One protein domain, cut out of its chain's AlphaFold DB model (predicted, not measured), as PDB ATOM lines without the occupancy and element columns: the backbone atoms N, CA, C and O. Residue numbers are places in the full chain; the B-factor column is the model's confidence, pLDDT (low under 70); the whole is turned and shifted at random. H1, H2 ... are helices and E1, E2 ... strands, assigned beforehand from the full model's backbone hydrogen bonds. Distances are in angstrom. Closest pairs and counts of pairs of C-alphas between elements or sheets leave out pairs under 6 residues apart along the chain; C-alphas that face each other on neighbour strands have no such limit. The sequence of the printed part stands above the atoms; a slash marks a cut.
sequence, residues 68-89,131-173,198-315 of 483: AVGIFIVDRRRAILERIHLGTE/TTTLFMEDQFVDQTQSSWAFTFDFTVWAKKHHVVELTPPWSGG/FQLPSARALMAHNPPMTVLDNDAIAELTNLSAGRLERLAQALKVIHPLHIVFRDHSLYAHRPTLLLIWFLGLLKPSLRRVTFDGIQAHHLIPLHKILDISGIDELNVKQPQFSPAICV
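AT A GLANCE: This is residues 68 to 89, 131 to 173 and 198 to 315 of the 483 residues of the protein "F-box domain protein" of Dictyocaulus viviparus (UniProt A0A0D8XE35). Two lobes stand side by side: a strongly twisted sheet of four strands, E3, E2, E1, E4, and residues 245 to 315, wound in stacked turns whose strands E5, E6 and E7 lie in a row, with E5 next to E4. H5 lies in the first turn and H4 packs on it, while residues 205 to 210, of which 205 to 206 belong to H2, stick out. The printed part has 183 residues, with six named helices and seven named strands, in the order E1, E2, E3, H1, E4, H2, H3, H4, E5, H5, E6, H6, E7. The class is mixed, helices and strands; the larger sheet is mixed and the smaller all parallel. The whole is compact, with a radius of gyration of the C-alphas of 16.8 A and spans of 53 by 41 by 29 A.

HOW THE PARTS SIT: The larger sheet runs E3, residues 132 to 140, E2, residues 78 to 85, E1, residues 68 to 73, and E4, residues 162 to 167. E3 and E2 are antiparallel, N 81 and O 137 being within hydrogen-bond range at 2.9 A. E1 and E2 form an antiparallel hairpin, with N 72 and O 80 2.8 A apart. E1 and E4 are parallel, with N 71 and O 165 3.0 A apart. H1, residues 155 to 160, only grazes this sheet with residues 157 to 158. E3, H1 and E4 make a split strand-helix-strand unit, two strands of one sheet that are not neighbours, with a helix between them along the chain and E2 and E1 between them in the sheet, its crossover right-handed. The closest C-alphas of E4 and E5, residues 245 to 250, are those of Glu 165 and His 246, 5.0 A apart. E5 and E6, residues 274 to 280, are parallel, with N 249 and O 278 2.8 A apart. E6 and E7, residues 301 to 305, are parallel, with N 279 and O 303 2.8 A apart. H5, residues 260 to 269, only grazes this sheet with residues 263 to 268. E5, H5, E6 and E6, H6, E7, where H6 is residues 290 to 293, are strand-helix-strand units, parallel neighbour strands with a helix between, both crossovers right-handed. H4, residues 231 to 239, touches H5 at a steep tilt of 46 degrees, the closest C-alphas being those of Ala 236 and Leu 269, 6.2 A apart. H3, residues 218 to 228, and H5 only just touch, with 3 pairs of C-alphas within 8 A, the closest those of Leu 224 and Leu 262 at 6.6 A. H2, residues 201 to 206, is close to H3 but not clearly touching, the closest C-alphas being those of Ser 202 and Ala 220, 7.9 A apart. In H1 to H5 every O i to N i+4 pair is within hydrogen-bond range; H6 is too short for one.

IN THESE COORDINATES: E1 begins at C-alpha 68, (-10.117, 45.932, 106.362), and E7 ends at C-alpha 305, (-25.017, 40.467, 89.679). E3, 23.7 A from first to last C-alpha, bends by 55 degrees at residue 136; E2 measures 22.4 A, E6 17.1 A, and H3 and H5 15.0 A each.

THE WHOLE: The C-alphas of Glu 89 and His 209, the two farthest apart, are 56.1 A apart. Residues 90 to 130 and 174 to 197 are not printed, with gaps of 9.8 A and 13.0 A between C-alphas. The links E3 to H1 and H2 to H3 are long. The mean pLDDT of the printed part is 81.0, and 35 residues are under 70, among them 198 to 214 and 252 to 259.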
ATOM      1  N   ALA A  68      -9.665  46.620 107.557       89.88
ATOM      2  CA  ALA A  68     -10.117  45.932 106.362       89.88
ATOM      3  C   ALA A  68      -9.792  46.820 105.158       89.88
ATOM      4  O   ALA A  68     -10.129  48.006 105.157       89.88
ATOM      5  N   VAL A  69      -9.125  46.258 104.157       92.69
ATOM      6  CA  VAL A  69      -8.655  47.013 102.991       92.69
ATOM      7  C   VAL A  69      -9.072  46.349 101.685       92.69
ATOM      8  O   VAL A  69      -9.211  45.125 101.613       92.69
ATOM      9  N   GLY A  70      -9.272  47.168 100.661       92.62
ATOM     10  CA  GLY A  70      -9.407  46.761  99.272       92.62
ATOM     11  C   GLY A  70      -8.124  47.075  98.509       92.62
ATOM     12  O   GLY A  70      -7.502  48.110  98.747       92.62
ATOM     13  N   ILE A  71      -7.730  46.186  97.600       93.56
ATOM     14  CA  ILE A  71      -6.670  46.468  96.624       93.56
ATOM     15  C   ILE A  71      -7.324  46.751  95.275       93.56
ATOM     16  O   ILE A  71      -8.063  45.916  94.752       93.56
ATOM     17  N   PHE A  72      -7.022  47.906  94.699       90.44
ATOM     18  CA  PHE A  72      -7.504  48.332  93.391       90.44
ATOM     19  C   PHE A  72      -6.322  48.420  92.441       90.44
ATOM     20  O   PHE A  72      -5.498  49.327  92.524       90.44
ATOM     21  N   ILE A  73      -6.216  47.457  91.535       88.31
ATOM     22  CA  ILE A  73      -5.209  47.502  90.483       88.31
ATOM     23  C   ILE A  73      -5.785  48.378  89.383       88.31
ATOM     24  O   ILE A  73      -6.730  47.975  88.714       88.31
ATOM     25  N   VAL A  74      -5.242  49.579  89.234       82.50
ATOM     26  CA  VAL A  74      -5.754  50.578  88.290       82.50
ATOM     27  C   VAL A  74      -5.358  50.192  86.873       82.50
ATOM     28  O   VAL A  74      -6.180  50.179  85.964       82.50
ATOM     29  N   ASP A  75      -4.090  49.836  86.697       79.94
ATOM     30  CA  ASP A  75      -3.525  49.416  85.427       79.94
ATOM     31  C   ASP A  75      -2.325  48.478  85.663       79.94
ATOM     32  O   ASP A  75      -2.113  47.938  86.747       79.94
ATOM     33  N   ARG A  76      -1.518  48.254  84.624       83.25
ATOM     34  CA  ARG A  76      -0.312  47.411  84.690       83.25
ATOM     35  C   ARG A  76       0.841  47.986  85.526       83.25
ATOM     36  O   ARG A  76       1.801  47.256  85.770       83.25
ATOM     37  N   ARG A  77       0.785  49.271  85.881       85.50
ATOM     38  CA  ARG A  77       1.813  50.051  86.587       85.50
ATOM     39  C   ARG A  77       1.416  50.410  88.004       85.50
ATOM     40  O   ARG A  77       2.316  50.635  88.798       85.50
ATOM     41  N   ARG A  78       0.125  50.518  88.299       87.88
ATOM     42  CA  ARG A  78      -0.359  51.129  89.532       87.88
ATOM     43  C   ARG A  78      -1.356  50.246  90.269       87.88
ATOM     44  O   ARG A  78      -2.355  49.809  89.692       87.88
ATOM     45  N   ALA A  79      -1.107  50.042  91.555       91.38
ATOM     46  CA  ALA A  79      -2.041  49.419  92.480       91.38
ATOM     47  C   ALA A  79      -2.252  50.336  93.683       91.38
ATOM     48  O   ALA A  79      -1.298  50.880  94.225       91.38
ATOM     49  N   ILE A  80      -3.501  50.486  94.103       92.69
ATOM     50  CA  ILE A  80      -3.909  51.353  95.203       92.69
ATOM     51  C   ILE A  80      -4.436  50.489  96.343       92.69
ATOM     52  O   ILE A  80      -5.202  49.546  96.124       92.69
ATOM     53  N   LEU A  81      -4.048  50.842  97.561       93.75
ATOM     54  CA  LEU A  81      -4.602  50.307  98.792       93.75
ATOM     55  C   LEU A  81      -5.628  51.292  99.355       93.75
ATOM     56  O   LEU A  81      -5.303  52.449  99.635       93.75
ATOM     57  N   GLU A  82      -6.855  50.828  99.577       92.44
ATOM     58  CA  GLU A  82      -7.909  51.634 100.196       92.44
ATOM     59  C   GLU A  82      -8.455  50.963 101.453       92.44
ATOM     60  O   GLU A  82      -8.725  49.765 101.485       92.44
ATOM     61  N   ARG A  83      -8.688  51.752 102.497       91.56
ATOM     62  CA  ARG A  83      -9.383  51.319 103.704       91.56
ATOM     63  C   ARG A  83     -10.877  51.260 103.453       91.56
ATOM     64  O   ARG A  83     -11.482  52.263 103.086       91.56
ATOM     65  N   ILE A  84     -11.481  50.122 103.754       86.94
ATOM     66  CA  ILE A  84     -12.916  49.898 103.623       86.94
ATOM     67  C   ILE A  84     -13.592  50.153 104.971       86.94
ATOM     68  O   ILE A  84     -13.277  49.495 105.966       86.94
ATOM     69  N   HIS A  85     -14.540  51.091 105.007       81.56
ATOM     70  CA  HIS A  85     -15.391  51.318 106.175       81.56
ATOM     71  C   HIS A  85     -16.740  50.650 105.945       81.56
ATOM     72  O   HIS A  85     -17.478  50.989 105.020       81.56
ATOM     73  N   LEU A  86     -17.059  49.685 106.800       64.75
ATOM     74  CA  LEU A  86     -18.353  49.022 106.803       64.75
ATOM     75  C   LEU A  86     -19.275  49.782 107.766       64.75
ATOM     76  O   LEU A  86     -19.218  49.558 108.971       64.75
ATOM     77  N   GLY A  87     -20.110  50.680 107.239       55.28
ATOM     78  CA  GLY A  87     -21.303  51.162 107.948       55.28
ATOM     79  C   GLY A  87     -21.094  52.112 109.137       55.28
ATOM     80  O   GLY A  87     -21.812  52.004 110.126       55.28
ATOM     81  N   THR A  88     -20.188  53.080 109.035       36.09
ATOM     82  CA  THR A  88     -20.211  54.294 109.873       36.09
ATOM     83  C   THR A  88     -20.207  55.506 108.954       36.09
ATOM     84  O   THR A  88     -19.516  55.455 107.939       36.09
ATOM     85  N   GLU A  89     -20.988  56.544 109.285       29.78
ATOM     86  CA  GLU A  89     -21.122  57.780 108.496       29.78
ATOM     87  C   GLU A  89     -19.787  58.228 107.877       29.78
ATOM     88  O   GLU A  89     -18.755  58.162 108.559       29.78
ATOM     89  N   THR A 131     -20.311  51.659 101.142       62.38
ATOM     90  CA  THR A 131     -18.976  51.276 101.541       62.38
ATOM     91  C   THR A 131     -18.105  52.462 101.194       62.38
ATOM     92  O   THR A 131     -17.751  52.656 100.034       62.38
ATOM     93  N   THR A 132     -17.825  53.309 102.178       76.00
ATOM     94  CA  THR A 132     -16.929  54.443 101.974       76.00
ATOM     95  C   THR A 132     -15.497  53.937 102.044       76.00
ATOM     96  O   THR A 132     -15.082  53.356 103.059       76.00
ATOM     97  N   THR A 133     -14.742  54.150 100.974       83.50
ATOM     98  CA  THR A 133     -13.322  53.819 100.936       83.50
ATOM     99  C   THR A 133     -12.477  55.063 101.203       83.50
ATOM    100  O   THR A 133     -12.869  56.181 100.871       83.50
ATOM    101  N   LEU A 134     -11.341  54.890 101.880       87.69
ATOM    102  CA  LEU A 134     -10.347  55.945 102.084       87.69
ATOM    103  C   LEU A 134      -9.013  55.484 101.512       87.69
ATOM    104  O   LEU A 134      -8.520  54.424 101.889       87.69
ATOM    105  N   PHE A 135      -8.415  56.293 100.643       90.12
ATOM    106  CA  PHE A 135      -7.068  56.053 100.132       90.12
ATOM    107  C   PHE A 135      -6.060  55.895 101.283       90.12
ATOM    108  O   PHE A 135      -6.076  56.680 102.234       90.12
ATOM    109  N   MET A 136      -5.186  54.892 101.187       90.31
ATOM    110  CA  MET A 136      -4.106  54.664 102.149       90.31
ATOM    111  C   MET A 136      -2.733  54.778 101.500       90.31
ATOM    112  O   MET A 136      -1.898  55.552 101.961       90.31
ATOM    113  N   GLU A 137      -2.496  53.982 100.462       91.62
ATOM    114  CA  GLU A 137      -1.173  53.808  99.872       91.62
ATOM    115  C   GLU A 137      -1.287  53.539  98.372       91.62
ATOM    116  O   GLU A 137      -2.322  53.092  97.874       91.62
ATOM    117  N   ASP A 138      -0.204  53.810  97.654       92.50
ATOM    118  CA  ASP A 138      -0.086  53.621  96.216       92.50
ATOM    119  C   ASP A 138       1.234  52.914  95.911       92.50
ATOM    120  O   ASP A 138       2.276  53.268  96.466       92.50
ATOM    121  N   GLN A 139       1.191  51.929  95.024       90.88
ATOM    122  CA  GLN A 139       2.365  51.245  94.506       90.88
ATOM    123  C   GLN A 139       2.475  51.479  93.009       90.88
ATOM    124  O   GLN A 139       1.565  51.149  92.246       90.88
ATOM    125  N   PHE A 140       3.641  51.972  92.599       89.06
ATOM    126  CA  PHE A 140       4.029  52.081  91.204       89.06
ATOM    127  C   PHE A 140       5.111  51.066  90.873       89.06
ATOM    128  O   PHE A 140       6.078  50.885  91.606       89.06
ATOM    129  N   VAL A 141       4.947  50.430  89.727       84.00
ATOM    130  CA  VAL A 141       5.928  49.522  89.161       84.00
ATOM    131  C   VAL A 141       7.055  50.307  88.497       84.00
ATOM    132  O   VAL A 141       6.806  51.214  87.694       84.00
ATOM    133  N   ASP A 142       8.289  49.882  88.760       80.25
ATOM    134  CA  ASP A 142       9.472  50.357  88.052       80.25
ATOM    135  C   ASP A 142       9.513  49.826  86.608       80.25
ATOM    136  O   ASP A 142       9.458  48.624  86.357       80.25
ATOM    137  N   GLN A 143       9.620  50.740  85.644       80.62
ATOM    138  CA  GLN A 143       9.587  50.445  84.210       80.62
ATOM    139  C   GLN A 143      10.962  50.121  83.619       80.62
ATOM    140  O   GLN A 143      11.048  49.837  82.424       80.62
ATOM    141  N   THR A 144      12.030  50.166  84.419       79.38
ATOM    142  CA  THR A 144      13.397  49.867  83.961       79.38
ATOM    143  C   THR A 144      13.568  48.421  83.481       79.38
ATOM    144  O   THR A 144      14.440  48.144  82.660       79.38
ATOM    145  N   GLN A 145      12.718  47.493  83.936       74.25
ATOM    146  CA  GLN A 145      12.766  46.079  83.560       74.25
ATOM    147  C   GLN A 145      11.873  45.772  82.356       74.25
ATOM    148  O   GLN A 145      10.722  46.184  82.309       74.25
ATOM    149  N   SER A 146      12.331  44.949  81.412       69.62
ATOM    150  CA  SER A 146      11.550  44.573  80.218       69.62
ATOM    151  C   SER A 146      10.224  43.847  80.524       69.62
ATOM    152  O   SER A 146       9.292  43.889  79.720       69.62
ATOM    153  N   SER A 147      10.099  43.228  81.701       77.75
ATOM    154  CA  SER A 147       8.922  42.484  82.176       77.75
ATOM    155  C   SER A 147       8.156  43.186  83.305       77.75
ATOM    156  O   SER A 147       7.406  42.533  84.028       77.75
ATOM    157  N   TRP A 148       8.286  44.512  83.417       76.88
ATOM    158  CA  TRP A 148       7.748  45.305  84.527       76.88
ATOM    159  C   TRP A 148       6.247  45.094  84.793       76.88
ATOM    160  O   TRP A 148       5.804  45.085  85.931       76.88
ATOM    161  N   ALA A 149       5.416  44.889  83.767       80.31
ATOM    162  CA  ALA A 149       3.961  44.846  83.945       80.31
ATOM    163  C   ALA A 149       3.513  43.853  85.038       80.31
ATOM    164  O   ALA A 149       3.784  42.651  84.931       80.31
ATOM    165  N   PHE A 150       2.766  44.382  86.018       85.00
ATOM    166  CA  PHE A 150       2.234  43.680  87.191       85.00
ATOM    167  C   PHE A 150       3.267  43.116  88.183       85.00
ATOM    168  O   PHE A 150       2.949  42.179  88.913       85.00
ATOM    169  N   THR A 151       4.476  43.676  88.276       86.25
ATOM    170  CA  THR A 151       5.474  43.279  89.294       86.25
ATOM    171  C   THR A 151       5.251  43.969  90.649       86.25
ATOM    172  O   THR A 151       6.188  44.494  91.246       86.25
ATOM    173  N   PHE A 152       4.003  44.013  91.122       90.31
ATOM    174  CA  PHE A 152       3.667  44.549  92.445       90.31
ATOM    175  C   PHE A 152       4.179  43.634  93.564       90.31
ATOM    176  O   PHE A 152       4.183  42.411  93.406       90.31
ATOM    177  N   ASP A 153       4.521  44.215  94.716       91.69
ATOM    178  CA  ASP A 153       4.804  43.457  95.938       91.69
ATOM    179  C   ASP A 153       3.736  43.734  97.000       91.69
ATOM    180  O   ASP A 153       3.779  44.713  97.750       91.69
ATOM    181  N   PHE A 154       2.770  42.821  97.091       93.75
ATOM    182  CA  PHE A 154       1.693  42.897  98.076       93.75
ATOM    183  C   PHE A 154       2.068  42.298  99.437       93.75
ATOM    184  O   PHE A 154       1.218  42.251 100.324       93.75
ATOM    185  N   THR A 155       3.307  41.834  99.642       93.00
ATOM    186  CA  THR A 155       3.713  41.129 100.869       93.00
ATOM    187  C   THR A 155       3.552  42.005 102.106       93.00
ATOM    188  O   THR A 155       3.029  41.550 103.124       93.00
ATOM    189  N   VAL A 156       3.973  43.269 102.024       91.81
ATOM    190  CA  VAL A 156       3.858  44.222 103.138       91.81
ATOM    191  C   VAL A 156       2.386  44.494 103.452       91.81
ATOM    192  O   VAL A 156       1.970  44.379 104.606       91.81
ATOM    193  N   TRP A 157       1.574  44.763 102.425       93.75
ATOM    194  CA  TRP A 157       0.141  45.013 102.591       93.75
ATOM    195  C   TRP A 157      -0.592  43.801 103.171       93.75
ATOM    196  O   TRP A 157      -1.376  43.957 104.102       93.75
ATOM    197  N   ALA A 158      -0.300  42.592 102.688       91.00
ATOM    198  CA  ALA A 158      -0.948  41.357 103.129       91.00
ATOM    199  C   ALA A 158      -0.573  40.937 104.561       91.00
ATOM    200  O   ALA A 158      -1.358  40.242 105.203       91.00
ATOM    201  N   LYS A 159       0.600  41.346 105.068       90.31
ATOM    202  CA  LYS A 159       1.025  41.097 106.459       90.31
ATOM    203  C   LYS A 159       0.429  42.094 107.454       90.31
ATOM    204  O   LYS A 159       0.183  41.730 108.601       90.31
ATOM    205  N   LYS A 160       0.212  43.338 107.022       89.69
ATOM    206  CA  LYS A 160      -0.247  44.443 107.879       89.69
ATOM    207  C   LYS A 160      -1.762  44.649 107.847       89.69
ATOM    208  O   LYS A 160      -2.369  45.081 108.822       89.69
ATOM    209  N   HIS A 161      -2.401  44.353 106.719       91.69
ATOM    210  CA  HIS A 161      -3.801  44.686 106.490       91.69
ATOM    211  C   HIS A 161      -4.639  43.468 106.126       91.69
ATOM    212  O   HIS A 161      -4.239  42.600 105.351       91.69
ATOM    213  N   HIS A 162      -5.864  43.429 106.650       89.81
ATOM    214  CA  HIS A 162      -6.814  42.387 106.296       89.81
ATOM    215  C   HIS A 162      -7.442  42.708 104.935       89.81
ATOM    216  O   HIS A 162      -8.441  43.424 104.852       89.81
ATOM    217  N   VAL A 163      -6.840  42.197 103.859       90.19
ATOM    218  CA  VAL A 163      -7.347  42.379 102.490       90.19
ATOM    219  C   VAL A 163      -8.670  41.629 102.326       90.19
ATOM    220  O   VAL A 163      -8.712  40.399 102.389       90.19
ATOM    221  N   VAL A 164      -9.766  42.364 102.131       88.12
ATOM    222  CA  VAL A 164     -11.123  41.793 102.046       88.12
ATOM    223  C   VAL A 164     -11.663  41.702 100.625       88.12
ATOM    224  O   VAL A 164     -12.535  40.863 100.378       88.12
ATOM    225  N   GLU A 165     -11.152  42.517  99.708       89.56
ATOM    226  CA  GLU A 165     -11.465  42.459  98.283       89.56
ATOM    227  C   GLU A 165     -10.289  42.932  97.429       89.56
ATOM    228  O   GLU A 165      -9.491  43.775  97.844       89.56
ATOM    229  N   LEU A 166     -10.195  42.379  96.224       90.69
ATOM    230  CA  LEU A 166      -9.289  42.843  95.193       90.69
ATOM    231  C   LEU A 166     -10.055  43.082  93.898       90.69
ATOM    232  O   LEU A 166     -10.712  42.175  93.381       90.69
ATOM    233  N   THR A 167      -9.918  44.296  93.372       87.00
ATOM    234  CA  THR A 167     -10.475  44.700  92.086       87.00
ATOM    235  C   THR A 167      -9.336  44.794  91.068       87.00
ATOM    236  O   THR A 167      -8.478  45.671  91.179       87.00
ATOM    237  N   PRO A 168      -9.277  43.881  90.092       80.31
ATOM    238  CA  PRO A 168      -8.262  43.887  89.045       80.31
ATOM    239  C   PRO A 168      -8.521  44.994  87.992       80.31
ATOM    240  O   PRO A 168      -9.640  45.519  87.907       80.31
ATOM    241  N   PRO A 169      -7.540  45.304  87.116       70.00
ATOM    242  CA  PRO A 169      -7.593  46.466  86.210       70.00
ATOM    243  C   PRO A 169      -8.618  46.332  85.086       70.00
ATOM    244  O   PRO A 169      -8.787  47.225  84.263       70.00
ATOM    245  N   TRP A 170      -9.337  45.213  85.007       65.31
ATOM    246  CA  TRP A 170     -10.373  45.036  83.994       65.31
ATOM    247  C   TRP A 170     -11.546  46.005  84.174       65.31
ATOM    248  O   TRP A 170     -12.212  46.291  83.191       65.31
ATOM    249  N   SER A 171     -11.686  46.597  85.366       45.69
ATOM    250  CA  SER A 171     -12.623  47.684  85.683       45.69
ATOM    251  C   SER A 171     -12.249  49.060  85.089       45.69
ATOM    252  O   SER A 171     -13.064  49.980  85.128       45.69
ATOM    253  N   GLY A 172     -11.061  49.208  84.483       35.66
ATOM    254  CA  GLY A 172     -10.614  50.442  83.833       35.66
ATOM    255  C   GLY A 172      -9.558  50.190  82.754       35.66
ATOM    256  O   GLY A 172      -8.410  49.884  83.036       35.66
ATOM    257  N   GLY A 173      -9.940  50.316  81.481       35.78
ATOM    258  CA  GLY A 173      -9.021  50.724  80.409       35.78
ATOM    259  C   GLY A 173      -7.652  50.029  80.281       35.78
ATOM    260  O   GLY A 173      -6.644  50.710  80.168       35.78
ATOM    261  N   PHE A 198      -9.082  41.459  71.553       45.38
ATOM    262  CA  PHE A 198     -10.384  41.896  71.010       45.38
ATOM    263  C   PHE A 198     -11.338  40.788  70.551       45.38
ATOM    264  O   PHE A 198     -12.415  41.078  70.055       45.38
ATOM    265  N   GLN A 199     -10.921  39.542  70.745       49.41
ATOM    266  CA  GLN A 199     -11.554  38.253  70.453       49.41
ATOM    267  C   GLN A 199     -10.365  37.321  70.234       49.41
ATOM    268  O   GLN A 199      -9.409  37.738  69.568       49.41
ATOM    269  N   LEU A 200     -10.412  36.116  70.796       50.78
ATOM    270  CA  LEU A 200      -9.422  35.075  70.527       50.78
ATOM    271  C   LEU A 200      -9.334  34.889  68.993       50.78
ATOM    272  O   LEU A 200     -10.389  34.727  68.376       50.78
ATOM    273  N   PRO A 201      -8.167  35.050  68.335       53.75
ATOM    274  CA  PRO A 201      -7.961  34.654  66.938       53.75
ATOM    275  C   PRO A 201      -8.709  33.382  66.501       53.75
ATOM    276  O   PRO A 201      -9.319  33.391  65.432       53.75
ATOM    277  N   SER A 202      -8.754  32.342  67.339       49.84
ATOM    278  CA  SER A 202      -9.555  31.127  67.107       49.84
ATOM    279  C   SER A 202     -11.058  31.428  66.998       49.84
ATOM    280  O   SER A 202     -11.712  31.045  66.029       49.84
ATOM    281  N   ALA A 203     -11.601  32.211  67.930       48.78
ATOM    282  CA  ALA A 203     -12.982  32.675  67.903       48.78
ATOM    283  C   ALA A 203     -13.276  33.566  66.683       48.78
ATOM    284  O   ALA A 203     -14.384  33.508  66.159       48.78
ATOM    285  N   ARG A 204     -12.305  34.347  66.184       53.44
ATOM    286  CA  ARG A 204     -12.466  35.145  64.949       53.44
ATOM    287  C   ARG A 204     -12.531  34.271  63.700       53.44
ATOM    288  O   ARG A 204     -13.346  34.542  62.825       53.44
ATOM    289  N   ALA A 205     -11.700  33.230  63.627       48.44
ATOM    290  CA  ALA A 205     -11.709  32.272  62.523       48.44
ATOM    291  C   ALA A 205     -13.000  31.433  62.499       48.44
ATOM    292  O   ALA A 205     -13.502  31.093  61.431       48.44
ATOM    293  N   LEU A 206     -13.570  31.145  63.674       45.44
ATOM    294  CA  LEU A 206     -14.786  30.344  63.816       45.44
ATOM    295  C   LEU A 206     -16.078  31.133  63.556       45.44
ATOM    296  O   LEU A 206     -17.042  30.540  63.089       45.44
ATOM    297  N   MET A 207     -16.111  32.453  63.765       43.72
ATOM    298  CA  MET A 207     -17.323  33.279  63.581       43.72
ATOM    299  C   MET A 207     -17.841  33.349  62.136       43.72
ATOM    300  O   MET A 207     -18.987  33.742  61.929       43.72
ATOM    301  N   ALA A 208     -17.043  32.954  61.139       46.50
ATOM    302  CA  ALA A 208     -17.537  32.820  59.771       46.50
ATOM    303  C   ALA A 208     -18.499  31.624  59.609       46.50
ATOM    304  O   ALA A 208     -19.375  31.689  58.752       46.50
ATOM    305  N   HIS A 209     -18.384  30.564  60.432       38.78
ATOM    306  CA  HIS A 209     -19.148  29.319  60.236       38.78
ATOM    307  C   HIS A 209     -19.502  28.488  61.498       38.78
ATOM    308  O   HIS A 209     -20.090  27.426  61.334       38.78
ATOM    309  N   ASN A 210     -19.202  28.908  62.738       37.97
ATOM    310  CA  ASN A 210     -19.415  28.103  63.958       37.97
ATOM    311  C   ASN A 210     -19.653  28.930  65.250       37.97
ATOM    312  O   ASN A 210     -19.254  30.095  65.322       37.97
ATOM    313  N   PRO A 211     -20.313  28.348  66.281       50.22
ATOM    314  CA  PRO A 211     -20.737  29.057  67.493       50.22
ATOM    315  C   PRO A 211     -19.567  29.584  68.350       50.22
ATOM    316  O   PRO A 211     -18.462  29.041  68.300       50.22
ATOM    317  N   PRO A 212     -19.801  30.629  69.174       55.97
ATOM    318  CA  PRO A 212     -18.780  31.223  70.037       55.97
ATOM    319  C   PRO A 212     -18.177  30.189  70.997       55.97
ATOM    320  O   PRO A 212     -18.888  29.330  71.522       55.97
ATOM    321  N   MET A 213     -16.876  30.306  71.284       57.28
ATOM    322  CA  MET A 213     -16.216  29.447  72.272       57.28
ATOM    323  C   MET A 213     -16.860  29.628  73.649       57.28
ATOM    324  O   MET A 213     -16.810  30.704  74.247       57.28
ATOM    325  N   THR A 214     -17.491  28.563  74.140       63.22
ATOM    326  CA  THR A 214     -18.234  28.530  75.412       63.22
ATOM    327  C   THR A 214     -17.563  27.655  76.470       63.22
ATOM    328  O   THR A 214     -18.095  27.516  77.572       63.22
ATOM    329  N   VAL A 215     -16.399  27.082  76.154       70.62
ATOM    330  CA  VAL A 215     -15.634  26.165  77.006       70.62
ATOM    331  C   VAL A 215     -14.179  26.635  77.061       70.62
ATOM    332  O   VAL A 215     -13.685  27.244  76.115       70.62
ATOM    333  N   LEU A 216     -13.519  26.398  78.195       77.00
ATOM    334  CA  LEU A 216     -12.096  26.665  78.388       77.00
ATOM    335  C   LEU A 216     -11.306  25.370  78.134       77.00
ATOM    336  O   LEU A 216     -11.004  24.634  79.071       77.00
ATOM    337  N   ASP A 217     -11.047  25.062  76.867       82.94
ATOM    338  CA  ASP A 217     -10.234  23.916  76.450       82.94
ATOM    339  C   ASP A 217      -8.733  24.260  76.402       82.94
ATOM    340  O   ASP A 217      -8.316  25.394  76.653       82.94
ATOM    341  N   ASN A 218      -7.893  23.257  76.126       84.62
ATOM    342  CA  ASN A 218      -6.437  23.433  76.106       84.62
ATOM    343  C   ASN A 218      -5.984  24.440  75.039       84.62
ATOM    344  O   ASN A 218      -5.041  25.193  75.283       84.62
ATOM    345  N   ASP A 219      -6.676  24.489  73.902       82.44
ATOM    346  CA  ASP A 219      -6.366  25.409  72.810       82.44
ATOM    347  C   ASP A 219      -6.697  26.853  73.208       82.44
ATOM    348  O   ASP A 219      -5.845  27.740  73.083       82.44
ATOM    349  N   ALA A 220      -7.869  27.088  73.812       79.94
ATOM    350  CA  ALA A 220      -8.222  28.388  74.372       79.94
ATOM    351  C   ALA A 220      -7.247  28.812  75.481       79.94
ATOM    352  O   ALA A 220      -6.881  29.984  75.561       79.94
ATOM    353  N   ILE A 221      -6.788  27.886  76.330       84.62
ATOM    354  CA  ILE A 221      -5.793  28.179  77.374       84.62
ATOM    355  C   ILE A 221      -4.451  28.584  76.759       84.62
ATOM    356  O   ILE A 221      -3.861  29.574  77.201       84.62
ATOM    357  N   ALA A 222      -3.961  27.855  75.753       84.62
ATOM    358  CA  ALA A 222      -2.703  28.167  75.079       84.62
ATOM    359  C   ALA A 222      -2.760  29.552  74.420       84.62
ATOM    360  O   ALA A 222      -1.846  30.366  74.556       84.62
ATOM    361  N   GLU A 223      -3.878  29.864  73.772       80.94
ATOM    362  CA  GLU A 223      -4.103  31.160  73.153       80.94
ATOM    363  C   GLU A 223      -4.192  32.294  74.183       80.94
ATOM    364  O   GLU A 223      -3.535  33.323  74.022       80.94
ATOM    365  N   LEU A 224      -4.930  32.107  75.284       82.00
ATOM    366  CA  LEU A 224      -5.009  33.084  76.377       82.00
ATOM    367  C   LEU A 224      -3.644  33.320  77.038       82.00
ATOM    368  O   LEU A 224      -3.326  34.464  77.364       82.00
ATOM    369  N   THR A 225      -2.826  32.274  77.171       83.81
ATOM    370  CA  THR A 225      -1.443  32.352  77.676       83.81
ATOM    371  C   THR A 225      -0.548  33.151  76.722       83.81
ATOM    372  O   THR A 225       0.239  33.998  77.139       83.81
ATOM    373  N   ASN A 226      -0.707  32.964  75.412       79.94
ATOM    374  CA  ASN A 226       0.020  33.763  74.425       79.94
ATOM    375  C   ASN A 226      -0.430  35.236  74.447       79.94
ATOM    376  O   ASN A 226       0.402  36.143  74.419       79.94
ATOM    377  N   LEU A 227      -1.738  35.494  74.567       76.25
ATOM    378  CA  LEU A 227      -2.296  36.849  74.661       76.25
ATOM    379  C   LEU A 227      -1.904  37.566  75.962       76.25
ATOM    380  O   LEU A 227      -1.701  38.789  75.985       76.25
ATOM    381  N   SER A 228      -1.811  36.838  77.075       81.12
ATOM    382  CA  SER A 228      -1.369  37.394  78.353       81.12
ATOM    383  C   SER A 228       0.082  37.879  78.263       81.12
ATOM    384  O   SER A 228       0.410  38.895  78.884       81.12
ATOM    385  N   ALA A 229       0.927  37.206  77.468       81.50
ATOM    386  CA  ALA A 229       2.375  37.403  77.402       81.50
ATOM    387  C   ALA A 229       3.035  37.352  78.799       81.50
ATOM    388  O   ALA A 229       3.891  38.176  79.150       81.50
ATOM    389  N   GLY A 230       2.562  36.443  79.659       84.25
ATOM    390  CA  GLY A 230       3.052  36.273  81.029       84.25
ATOM    391  C   GLY A 230       2.595  37.356  82.019       84.25
ATOM    392  O   GLY A 230       2.981  37.324  83.188       84.25
ATOM    393  N   ARG A 231       1.820  38.359  81.579       85.44
ATOM    394  CA  ARG A 231       1.405  39.497  82.420       85.44
ATOM    395  C   ARG A 231       0.444  39.072  83.524       85.44
ATOM    396  O   ARG A 231       0.585  39.511  84.663       85.44
ATOM    397  N   LEU A 232      -0.537  38.242  83.188       88.06
ATOM    398  CA  LEU A 232      -1.576  37.834  84.132       88.06
ATOM    399  C   LEU A 232      -1.084  36.743  85.079       88.06
ATOM    400  O   LEU A 232      -1.518  36.675  86.220       88.06
ATOM    401  N   GLU A 233      -0.105  35.968  84.646       91.00
ATOM    402  CA  GLU A 233       0.637  34.988  85.419       91.00
ATOM    403  C   GLU A 233       1.515  35.684  86.457       91.00
ATOM    404  O   GLU A 233       1.496  35.297  87.625       91.00
ATOM    405  N   ARG A 234       2.223  36.762  86.075       89.56
ATOM    406  CA  ARG A 234       2.953  37.615  87.029       89.56
ATOM    407  C   ARG A 234       2.017  38.238  88.051       89.56
ATOM    408  O   ARG A 234       2.294  38.159  89.245       89.56
ATOM    409  N   LEU A 235       0.880  38.773  87.601       91.75
ATOM    410  CA  LEU A 235      -0.124  39.285  88.522       91.75
ATOM    411  C   LEU A 235      -0.616  38.183  89.471       91.75
ATOM    412  O   LEU A 235      -0.620  38.370  90.683       91.75
ATOM    413  N   ALA A 236      -0.981  37.013  88.946       92.81
ATOM    414  CA  ALA A 236      -1.439  35.894  89.760       92.81
ATOM    415  C   ALA A 236      -0.385  35.465  90.790       92.81
ATOM    416  O   ALA A 236      -0.729  35.182  91.935       92.81
ATOM    417  N   GLN A 237       0.897  35.476  90.412       92.88
ATOM    418  CA  GLN A 237       2.015  35.201  91.308       92.88
ATOM    419  C   GLN A 237       2.124  36.242  92.431       92.88
ATOM    420  O   GLN A 237       2.247  35.846  93.590       92.88
ATOM    421  N   ALA A 238       2.021  37.537  92.116       92.44
ATOM    422  CA  ALA A 238       2.025  38.608  93.115       92.44
ATOM    423  C   ALA A 238       0.859  38.468  94.114       92.44
ATOM    424  O   ALA A 238       1.008  38.747  95.300       92.44
ATOM    425  N   LEU A 239      -0.293  37.965  93.661       93.81
ATOM    426  CA  LEU A 239      -1.483  37.770  94.494       93.81
ATOM    427  C   LEU A 239      -1.446  36.526  95.389       93.81
ATOM    428  O   LEU A 239      -2.290  36.404  96.280       93.81
ATOM    429  N   LYS A 240      -0.486  35.607  95.214       91.88
ATOM    430  CA  LYS A 240      -0.412  34.369  96.018       91.88
ATOM    431  C   LYS A 240      -0.221  34.624  97.512       91.88
ATOM    432  O   LYS A 240      -0.648  33.796  98.314       91.88
ATOM    433  N   VAL A 241       0.392  35.750  97.884       92.00
ATOM    434  CA  VAL A 241       0.610  36.130  99.290       92.00
ATOM    435  C   VAL A 241      -0.694  36.469 100.018       92.00
ATOM    436  O   VAL A 241      -0.752  36.413 101.244       92.00
ATOM    437  N   ILE A 242      -1.762  36.779  99.278       91.88
ATOM    438  CA  ILE A 242      -3.075  37.091  99.837       91.88
ATOM    439  C   ILE A 242      -3.875  35.794  99.946       91.88
ATOM    440  O   ILE A 242      -4.333  35.225  98.955       91.88
ATOM    441  N   HIS A 243      -4.076  35.326 101.174       88.44
ATOM    442  CA  HIS A 243      -4.879  34.139 101.442       88.44
ATOM    443  C   HIS A 243      -5.733  34.337 102.690       88.44
ATOM    444  O   HIS A 243      -5.133  34.589 103.730       88.44
ATOM    445  N   PRO A 244      -7.072  34.182 102.657       90.31
ATOM    446  CA  PRO A 244      -7.885  33.832 101.494       90.31
ATOM    447  C   PRO A 244      -8.087  35.021 100.544       90.31
ATOM    448  O   PRO A 244      -8.260  36.153 100.988       90.31
ATOM    449  N   LEU A 245      -8.110  34.754  99.238       94.31
ATOM    450  CA  LEU A 245      -8.275  35.777  98.206       94.31
ATOM    451  C   LEU A 245      -9.748  35.930  97.799       94.31
ATOM    452  O   LEU A 245     -10.451  34.939  97.565       94.31
ATOM    453  N   HIS A 246     -10.192  37.184  97.694       94.50
ATOM    454  CA  HIS A 246     -11.487  37.570  97.139       94.50
ATOM    455  C   HIS A 246     -11.275  38.451  95.909       94.50
ATOM    456  O   HIS A 246     -10.756  39.556  96.038       94.50
ATOM    457  N   ILE A 247     -11.693  37.970  94.740       94.56
ATOM    458  CA  ILE A 247     -11.645  38.740  93.493       94.56
ATOM    459  C   ILE A 247     -13.026  39.309  93.182       94.56
ATOM    460  O   ILE A 247     -14.014  38.573  93.167       94.56
ATOM    461  N   VAL A 248     -13.082  40.606  92.890       92.19
ATOM    462  CA  VAL A 248     -14.297  41.312  92.482       92.19
ATOM    463  C   VAL A 248     -14.096  41.879  91.081       92.19
ATOM    464  O   VAL A 248     -13.347  42.830  90.884       92.19
ATOM    465  N   PHE A 249     -14.800  41.329  90.098       89.56
ATOM    466  CA  PHE A 249     -14.898  41.924  88.770       89.56
ATOM    467  C   PHE A 249     -16.081  42.891  88.755       89.56
ATOM    468  O   PHE A 249     -17.229  42.450  88.719       89.56
ATOM    469  N   ARG A 250     -15.805  44.198  88.806       83.19
ATOM    470  CA  ARG A 250     -16.799  45.259  88.577       83.19
ATOM    471  C   ARG A 250     -16.594  45.802  87.172       83.19
ATOM    472  O   ARG A 250     -15.756  46.675  86.974       83.19
ATOM    473  N   ASP A 251     -17.298  45.241  86.200       72.06
ATOM    474  CA  ASP A 251     -17.166  45.683  84.816       72.06
ATOM    475  C   ASP A 251     -18.534  45.764  84.157       72.06
ATOM    476  O   ASP A 251     -19.153  44.749  83.860       72.06
ATOM    477  N   HIS A 252     -18.998  46.994  83.949       69.81
ATOM    478  CA  HIS A 252     -20.260  47.298  83.279       69.81
ATOM    479  C   HIS A 252     -20.065  47.625  81.791       69.81
ATOM    480  O   HIS A 252     -21.006  48.076  81.136       69.81
ATOM    481  N   SER A 253     -18.856  47.434  81.261       65.94
ATOM    482  CA  SER A 253     -18.546  47.671  79.855       65.94
ATOM    483  C   SER A 253     -19.083  46.525  79.007       65.94
ATOM    484  O   SER A 253     -18.898  45.356  79.339       65.94
ATOM    485  N   LEU A 254     -19.706  46.843  77.871       63.06
ATOM    486  CA  LEU A 254     -20.093  45.828  76.895       63.06
ATOM    487  C   LEU A 254     -18.839  45.284  76.202       63.06
ATOM    488  O   LEU A 254     -18.197  45.990  75.420       63.06
ATOM    489  N   TYR A 255     -18.489  44.020  76.454       61.69
ATOM    490  CA  TYR A 255     -17.393  43.376  75.744       61.69
ATOM    491  C   TYR A 255     -17.788  43.076  74.295       61.69
ATOM    492  O   TYR A 255     -18.291  41.999  73.975       61.69
ATOM    493  N   ALA A 256     -17.456  43.999  73.395       46.44
ATOM    494  CA  ALA A 256     -17.228  43.657  71.990       46.44
ATOM    495  C   ALA A 256     -15.899  42.900  71.797       46.44
ATOM    496  O   ALA A 256     -15.690  42.196  70.808       46.44
ATOM    497  N   HIS A 257     -14.994  43.057  72.771       47.09
ATOM    498  CA  HIS A 257     -13.559  43.094  72.532       47.09
ATOM    499  C   HIS A 257     -12.692  42.576  73.698       47.09
ATOM    500  O   HIS A 257     -11.509  42.884  73.796       47.09
ATOM    501  N   ARG A 258     -13.248  41.834  74.652       58.88
ATOM    502  CA  ARG A 258     -12.443  41.102  75.641       58.88
ATOM    503  C   ARG A 258     -13.108  39.759  75.892       58.88
ATOM    504  O   ARG A 258     -14.318  39.741  76.106       58.88
ATOM    505  N   PRO A 259     -12.378  38.634  75.851       68.38
ATOM    506  CA  PRO A 259     -12.996  37.346  76.099       68.38
ATOM    507  C   PRO A 259     -13.317  37.227  77.590       68.38
ATOM    508  O   PRO A 259     -12.412  37.233  78.419       68.38
ATOM    509  N   THR A 260     -14.596  37.056  77.935       77.38
ATOM    510  CA  THR A 260     -15.054  36.670  79.286       77.38
ATOM    511  C   THR A 260     -14.266  35.469  79.826       77.38
ATOM    512  O   THR A 260     -13.982  35.393  81.019       77.38
ATOM    513  N   LEU A 261     -13.831  34.568  78.933       81.31
ATOM    514  CA  LEU A 261     -12.957  33.433  79.239       81.31
ATOM    515  C   LEU A 261     -11.610  33.837  79.862       81.31
ATOM    516  O   LEU A 261     -11.093  33.083  80.675       81.31
ATOM    517  N   LEU A 262     -11.070  35.025  79.565       82.56
ATOM    518  CA  LEU A 262      -9.840  35.528  80.192       82.56
ATOM    519  C   LEU A 262     -10.018  35.739  81.696       82.56
ATOM    520  O   LEU A 262      -9.119  35.405  82.465       82.56
ATOM    521  N   LEU A 263     -11.176  36.264  82.117       87.31
ATOM    522  CA  LEU A 263     -11.487  36.460  83.535       87.31
ATOM    523  C   LEU A 263     -11.503  35.110  84.255       87.31
ATOM    524  O   LEU A 263     -10.925  34.961  85.328       87.31
ATOM    525  N   ILE A 264     -12.133  34.115  83.631       88.88
ATOM    526  CA  ILE A 264     -12.280  32.772  84.189       88.88
ATOM    527  C   ILE A 264     -10.945  32.021  84.214       88.88
ATOM    528  O   ILE A 264     -10.595  31.427  85.231       88.88
ATOM    529  N   TRP A 265     -10.158  32.102  83.142       90.19
ATOM    530  CA  TRP A 265      -8.809  31.545  83.095       90.19
ATOM    531  C   TRP A 265      -7.903  32.160  84.166       90.19
ATOM    532  O   TRP A 265      -7.219  31.433  84.885       90.19
ATOM    533  N   PHE A 266      -7.962  33.483  84.352       91.25
ATOM    534  CA  PHE A 266      -7.215  34.154  85.413       91.25
ATOM    535  C   PHE A 266      -7.622  33.674  86.815       91.25
ATOM    536  O   PHE A 266      -6.756  33.450  87.659       91.25
ATOM    537  N   LEU A 267      -8.917  33.448  87.068       93.31
ATOM    538  CA  LEU A 267      -9.357  32.810  88.315       93.31
ATOM    539  C   LEU A 267      -8.756  31.406  88.485       93.31
ATOM    540  O   LEU A 267      -8.396  31.032  89.601       93.31
ATOM    541  N   GLY A 268      -8.590  30.660  87.390       92.69
ATOM    542  CA  GLY A 268      -7.892  29.373  87.369       92.69
ATOM    543  C   GLY A 268      -6.444  29.469  87.863       92.69
ATOM    544  O   GLY A 268      -6.026  28.649  88.682       92.69
ATOM    545  N   LEU A 269      -5.705  30.513  87.467       93.12
ATOM    546  CA  LEU A 269      -4.340  30.774  87.956       93.12
ATOM    547  C   LEU A 269      -4.294  31.055  89.471       93.12
ATOM    548  O   LEU A 269      -3.283  30.796  90.127       93.12
ATOM    549  N   LEU A 270      -5.392  31.564  90.036       94.12
ATOM    550  CA  LEU A 270      -5.530  31.936  91.448       94.12
ATOM    551  C   LEU A 270      -6.128  30.833  92.333       94.12
ATOM    552  O   LEU A 270      -6.225  31.010  93.550       94.12
ATOM    553  N   LYS A 271      -6.521  29.691  91.760       91.19
ATOM    554  CA  LYS A 271      -7.284  28.631  92.438       91.19
ATOM    555  C   LYS A 271      -6.765  28.222  93.831       91.19
ATOM    556  O   LYS A 271      -7.594  28.041  94.727       91.19
ATOM    557  N   PRO A 272      -5.444  28.105  94.095       90.38
ATOM    558  CA  PRO A 272      -4.961  27.725  95.425       90.38
ATOM    559  C   PRO A 272      -5.388  28.704  96.528       90.38
ATOM    560  O   PRO A 272      -5.773  28.274  97.623       90.38
ATOM    561  N   SER A 273      -5.356  30.011  96.237       91.81
ATOM    562  CA  SER A 273      -5.650  31.063  97.211       91.81
ATOM    563  C   SER A 273      -7.081  31.596  97.148       91.81
ATOM    564  O   SER A 273      -7.576  32.109  98.155       91.81
ATOM    565  N   LEU A 274      -7.750  31.440  96.005       94.50
ATOM    566  CA  LEU A 274      -9.097  31.928  95.746       94.50
ATOM    567  C   LEU A 274     -10.135  31.250  96.646       94.50
ATOM    568  O   LEU A 274     -10.254  30.026  96.680       94.50
ATOM    569  N   ARG A 275     -10.910  32.057  97.370       94.44
ATOM    570  CA  ARG A 275     -12.042  31.581  98.183       94.44
ATOM    571  C   ARG A 275     -13.338  32.301  97.882       94.44
ATOM    572  O   ARG A 275     -14.400  31.760  98.170       94.44
ATOM    573  N   ARG A 276     -13.272  33.512  97.335       95.94
ATOM    574  CA  ARG A 276     -14.458  34.319  97.065       95.94
ATOM    575  C   ARG A 276     -14.360  34.959  95.689       95.94
ATOM    576  O   ARG A 276     -13.292  35.442  95.311       95.94
ATOM    577  N   VAL A 277     -15.467  34.970  94.957       96.25
ATOM    578  CA  VAL A 277     -15.555  35.579  93.627       96.25
ATOM    579  C   VAL A 277     -16.834  36.391  93.529       96.25
ATOM    580  O   VAL A 277     -17.914  35.898  93.847       96.25
ATOM    581  N   THR A 278     -16.717  37.620  93.037       95.44
ATOM    582  CA  THR A 278     -17.860  38.465  92.706       95.44
ATOM    583  C   THR A 278     -17.792  38.878  91.239       95.44
ATOM    584  O   THR A 278     -16.819  39.496  90.816       95.44
ATOM    585  N   PHE A 279     -18.834  38.559  90.474       93.94
ATOM    586  CA  PHE A 279     -19.064  39.078  89.127       93.94
ATOM    587  C   PHE A 279     -20.163  40.136  89.193       93.94
ATOM    588  O   PHE A 279     -21.312  39.811  89.494       93.94
ATOM    589  N   ASP A 280     -19.824  41.390  88.924       91.44
ATOM    590  CA  ASP A 280     -20.754  42.513  88.959       91.44
ATOM    591  C   ASP A 280     -20.805  43.190  87.589       91.44
ATOM    592  O   ASP A 280     -19.839  43.815  87.151       91.44
ATOM    593  N   GLY A 281     -21.933  43.017  86.897       86.75
ATOM    594  CA  GLY A 281     -22.241  43.770  85.687       86.75
ATOM    595  C   GLY A 281     -21.633  43.263  84.384       86.75
ATOM    596  O   GLY A 281     -21.813  43.948  83.383       86.75
ATOM    597  N   ILE A 282     -20.984  42.093  84.377       86.31
ATOM    598  CA  ILE A 282     -20.208  41.570  83.236       86.31
ATOM    599  C   ILE A 282     -21.081  41.402  81.979       86.31
ATOM    600  O   ILE A 282     -22.028  40.605  81.978       86.31
ATOM    601  N   GLN A 283     -20.738  42.112  80.896       83.50
ATOM    602  CA  GLN A 283     -21.516  42.164  79.648       83.50
ATOM    603  C   GLN A 283     -20.733  41.672  78.430       83.50
ATOM    604  O   GLN A 283     -19.567  42.006  78.278       83.50
ATOM    605  N   ALA A 284     -21.368  40.930  77.522       77.75
ATOM    606  CA  ALA A 284     -20.768  40.484  76.260       77.75
ATOM    607  C   ALA A 284     -21.847  40.250  75.191       77.75
ATOM    608  O   ALA A 284     -23.034  40.182  75.502       77.75
ATOM    609  N   HIS A 285     -21.436  40.082  73.929       72.88
ATOM    610  CA  HIS A 285     -22.359  39.704  72.846       72.88
ATOM    611  C   HIS A 285     -22.911  38.280  72.978       72.88
ATOM    612  O   HIS A 285     -23.986  37.990  72.457       72.88
ATOM    613  N   HIS A 286     -22.191  37.398  73.673       74.75
ATOM    614  CA  HIS A 286     -22.569  35.999  73.843       74.75
ATOM    615  C   HIS A 286     -22.681  35.643  75.319       74.75
ATOM    616  O   HIS A 286     -21.873  36.075  76.144       74.75
ATOM    617  N   LEU A 287     -23.679  34.819  75.623       78.38
ATOM    618  CA  LEU A 287     -23.935  34.309  76.959       78.38
ATOM    619  C   LEU A 287     -23.150  33.013  77.179       78.38
ATOM    620  O   LEU A 287     -23.304  32.064  76.415       78.38
ATOM    621  N   ILE A 288     -22.354  32.949  78.244       84.25
ATOM    622  CA  ILE A 288     -21.564  31.768  78.600       84.25
ATOM    623  C   ILE A 288     -22.098  31.163  79.907       84.25
ATOM    624  O   ILE A 288     -22.144  31.857  80.930       84.25
ATOM    625  N   PRO A 289     -22.492  29.877  79.922       88.50
ATOM    626  CA  PRO A 289     -22.909  29.208  81.148       88.50
ATOM    627  C   PRO A 289     -21.752  29.029  82.130       88.50
ATOM    628  O   PRO A 289     -20.771  28.348  81.843       88.50
ATOM    629  N   LEU A 290     -21.895  29.587  83.334       92.12
ATOM    630  CA  LEU A 290     -20.824  29.610  84.332       92.12
ATOM    631  C   LEU A 290     -20.374  28.203  84.750       92.12
ATOM    632  O   LEU A 290     -19.189  27.977  84.957       92.12
ATOM    633  N   HIS A 291     -21.306  27.248  84.813       91.06
ATOM    634  CA  HIS A 291     -21.020  25.858  85.181       91.06
ATOM    635  C   HIS A 291     -20.113  25.119  84.181       91.06
ATOM    636  O   HIS A 291     -19.565  24.084  84.536       91.06
ATOM    637  N   LYS A 292     -19.956  25.628  82.949       87.38
ATOM    638  CA  LYS A 292     -19.069  25.038  81.931       87.38
ATOM    639  C   LYS A 292     -17.625  25.517  82.035       87.38
ATOM    640  O   LYS A 292     -16.730  24.864  81.517       87.38
ATOM    641  N   ILE A 293     -17.411  26.676  82.653       87.56
ATOM    642  CA  ILE A 293     -16.131  27.392  82.589       87.56
ATOM    643  C   ILE A 293     -15.505  27.595  83.969       87.56
ATOM    644  O   ILE A 293     -14.287  27.696  84.067       87.56
ATOM    645  N   LEU A 294     -16.307  27.652  85.037       91.94
ATOM    646  CA  LEU A 294     -15.828  27.897  86.394       91.94
ATOM    647  C   LEU A 294     -15.978  26.652  87.267       91.94
ATOM    648  O   LEU A 294     -17.089  26.241  87.606       91.94
ATOM    649  N   ASP A 295     -14.843  26.124  87.718       91.00
ATOM    650  CA  ASP A 295     -14.796  25.166  88.816       91.00
ATOM    651  C   ASP A 295     -14.911  25.901  90.161       91.00
ATOM    652  O   ASP A 295     -14.076  26.739  90.505       91.00
ATOM    653  N   ILE A 296     -15.954  25.575  90.924       93.25
ATOM    654  CA  ILE A 296     -16.236  26.153  92.246       93.25
ATOM    655  C   ILE A 296     -15.718  25.292  93.408       93.25
ATOM    656  O   ILE A 296     -16.082  25.519  94.565       93.25
ATOM    657  N   SER A 297     -14.850  24.314  93.133       92.81
ATOM    658  CA  SER A 297     -14.104  23.593  94.165       92.81
ATOM    659  C   SER A 297     -13.283  24.554  95.032       92.81
ATOM    660  O   SER A 297     -12.609  25.463  94.550       92.81
ATOM    661  N   GLY A 298     -13.367  24.385  96.353       91.50
ATOM    662  CA  GLY A 298     -12.663  25.250  97.300       91.50
ATOM    663  C   GLY A 298     -13.225  26.670  97.466       91.50
ATOM    664  O   GLY A 298     -12.675  27.404  98.285       91.50
ATOM    665  N   ILE A 299     -14.293  27.058  96.756       94.94
ATOM    666  CA  ILE A 299     -14.917  28.389  96.862       94.94
ATOM    667  C   ILE A 299     -15.895  28.444  98.041       94.94
ATOM    668  O   ILE A 299     -16.829  27.648  98.133       94.94
ATOM    669  N   ASP A 300     -15.690  29.421  98.922       94.69
ATOM    670  CA  ASP A 300     -16.557  29.716 100.062       94.69
ATOM    671  C   ASP A 300     -17.703  30.661  99.666       94.69
ATOM    672  O   ASP A 300     -18.826  30.475 100.127       94.69
ATOM    673  N   GLU A 301     -17.454  31.653  98.799       96.75
ATOM    674  CA  GLU A 301     -18.462  32.652  98.404       96.75
ATOM    675  C   GLU A 301     -18.480  32.934  96.893       96.75
ATOM    676  O   GLU A 301     -17.443  33.224  96.294       96.75
ATOM    677  N   LEU A 302     -19.668  32.908  96.283       97.50
ATOM    678  CA  LEU A 302     -19.892  33.309  94.892       97.50
ATOM    679  C   LEU A 302     -21.034  34.324  94.791       97.50
ATOM    680  O   LEU A 302     -22.194  34.007  95.051       97.50
ATOM    681  N   ASN A 303     -20.719  35.528  94.328       97.25
ATOM    682  CA  ASN A 303     -21.700  36.576  94.082       97.25
ATOM    683  C   ASN A 303     -21.787  36.866  92.583       97.25
ATOM    684  O   ASN A 303     -20.774  37.102  91.930       97.25
ATOM    685  N   VAL A 304     -22.997  36.874  92.030       96.56
ATOM    686  CA  VAL A 304     -23.238  37.229  90.627       96.56
ATOM    687  C   VAL A 304     -24.358  38.252  90.559       96.56
ATOM    688  O   VAL A 304     -25.489  37.975  90.959       96.56
ATOM    689  N   LYS A 305     -24.045  39.434  90.032       94.62
ATOM    690  CA  LYS A 305     -25.017  40.467  89.679       94.62
ATOM    691  C   LYS A 305     -25.024  40.620  88.167       94.62
ATOM    692  O   LYS A 305     -24.123  41.220  87.585       94.62
ATOM    693  N   GLN A 306     -26.030  40.034  87.531       91.88
ATOM    694  CA  GLN A 306     -26.178  40.131  86.091       91.88
ATOM    695  C   GLN A 306     -26.698  41.516  85.684       91.88
ATOM    696  O   GLN A 306     -27.624  42.037  86.316       91.88
ATOM    697  N   PRO A 307     -26.131  42.108  84.620       89.19
ATOM    698  CA  PRO A 307     -26.670  43.318  84.015       89.19
ATOM    699  C   PRO A 307     -28.053  43.034  83.410       89.19
ATOM    700  O   PRO A 307     -28.372  41.907  83.034       89.19
ATOM    701  N   GLN A 308     -28.881  44.074  83.287       85.62
ATOM    702  CA  GLN A 308     -30.211  43.946  82.674       85.62
ATOM    703  C   GLN A 308     -30.140  43.645  81.173       85.62
ATOM    704  O   GLN A 308     -31.032  42.991  80.637       85.62
ATOM    705  N   PHE A 309     -29.082  44.118  80.513       83.00
ATOM    706  CA  PHE A 309     -28.868  43.989  79.080       83.00
ATOM    707  C   PHE A 309     -27.532  43.292  78.818       83.00
ATOM    708  O   PHE A 309     -26.562  43.528  79.536       83.00
ATOM    709  N   SER A 310     -27.509  42.432  77.799       83.69
ATOM    710  CA  SER A 310     -26.311  41.747  77.290       83.69
ATOM    711  C   SER A 310     -25.435  41.049  78.350       83.69
ATOM    712  O   SER A 310     -24.223  41.269  78.365       83.69
ATOM    713  N   PRO A 311     -25.990  40.221  79.259       87.19
ATOM    714  CA  PRO A 311     -25.178  39.505  80.242       87.19
ATOM    715  C   PRO A 311     -24.167  38.574  79.559       87.19
ATOM    716  O   PRO A 311     -24.517  37.833  78.647       87.19
ATOM    717  N   ALA A 312     -22.919  38.580  80.031       85.25
ATOM    718  CA  ALA A 312     -21.881  37.680  79.521       85.25
ATOM    719  C   ALA A 312     -21.924  36.291  80.164       85.25
ATOM    720  O   ALA A 312     -21.567  35.296  79.546       85.25
ATOM    721  N   ILE A 313     -22.308  36.227  81.438       88.81
ATOM    722  CA  ILE A 313     -22.235  35.019  82.260       88.81
ATOM    723  C   ILE A 313     -23.649  34.645  82.669       88.81
ATOM    724  O   ILE A 313     -24.333  35.485  83.252       88.81
ATOM    725  N   CYS A 314     -24.068  33.397  82.442       90.00
ATOM    726  CA  CYS A 314     -25.324  32.865  82.971       90.00
ATOM    727  C   CYS A 314     -25.150  31.813  84.060       90.00
ATOM    728  O   CYS A 314     -24.281  30.947  83.988       90.00
ATOM    729  N   VAL A 315     -25.996  31.894  85.090       93.38
ATOM    730  CA  VAL A 315     -25.997  30.961  86.221       93.38
ATOM    731  C   VAL A 315     -27.286  30.157  86.184       93.38
ATOM    732  O   VAL A 315     -28.373  30.722  86.287       93.38
TER     733      VAL A 315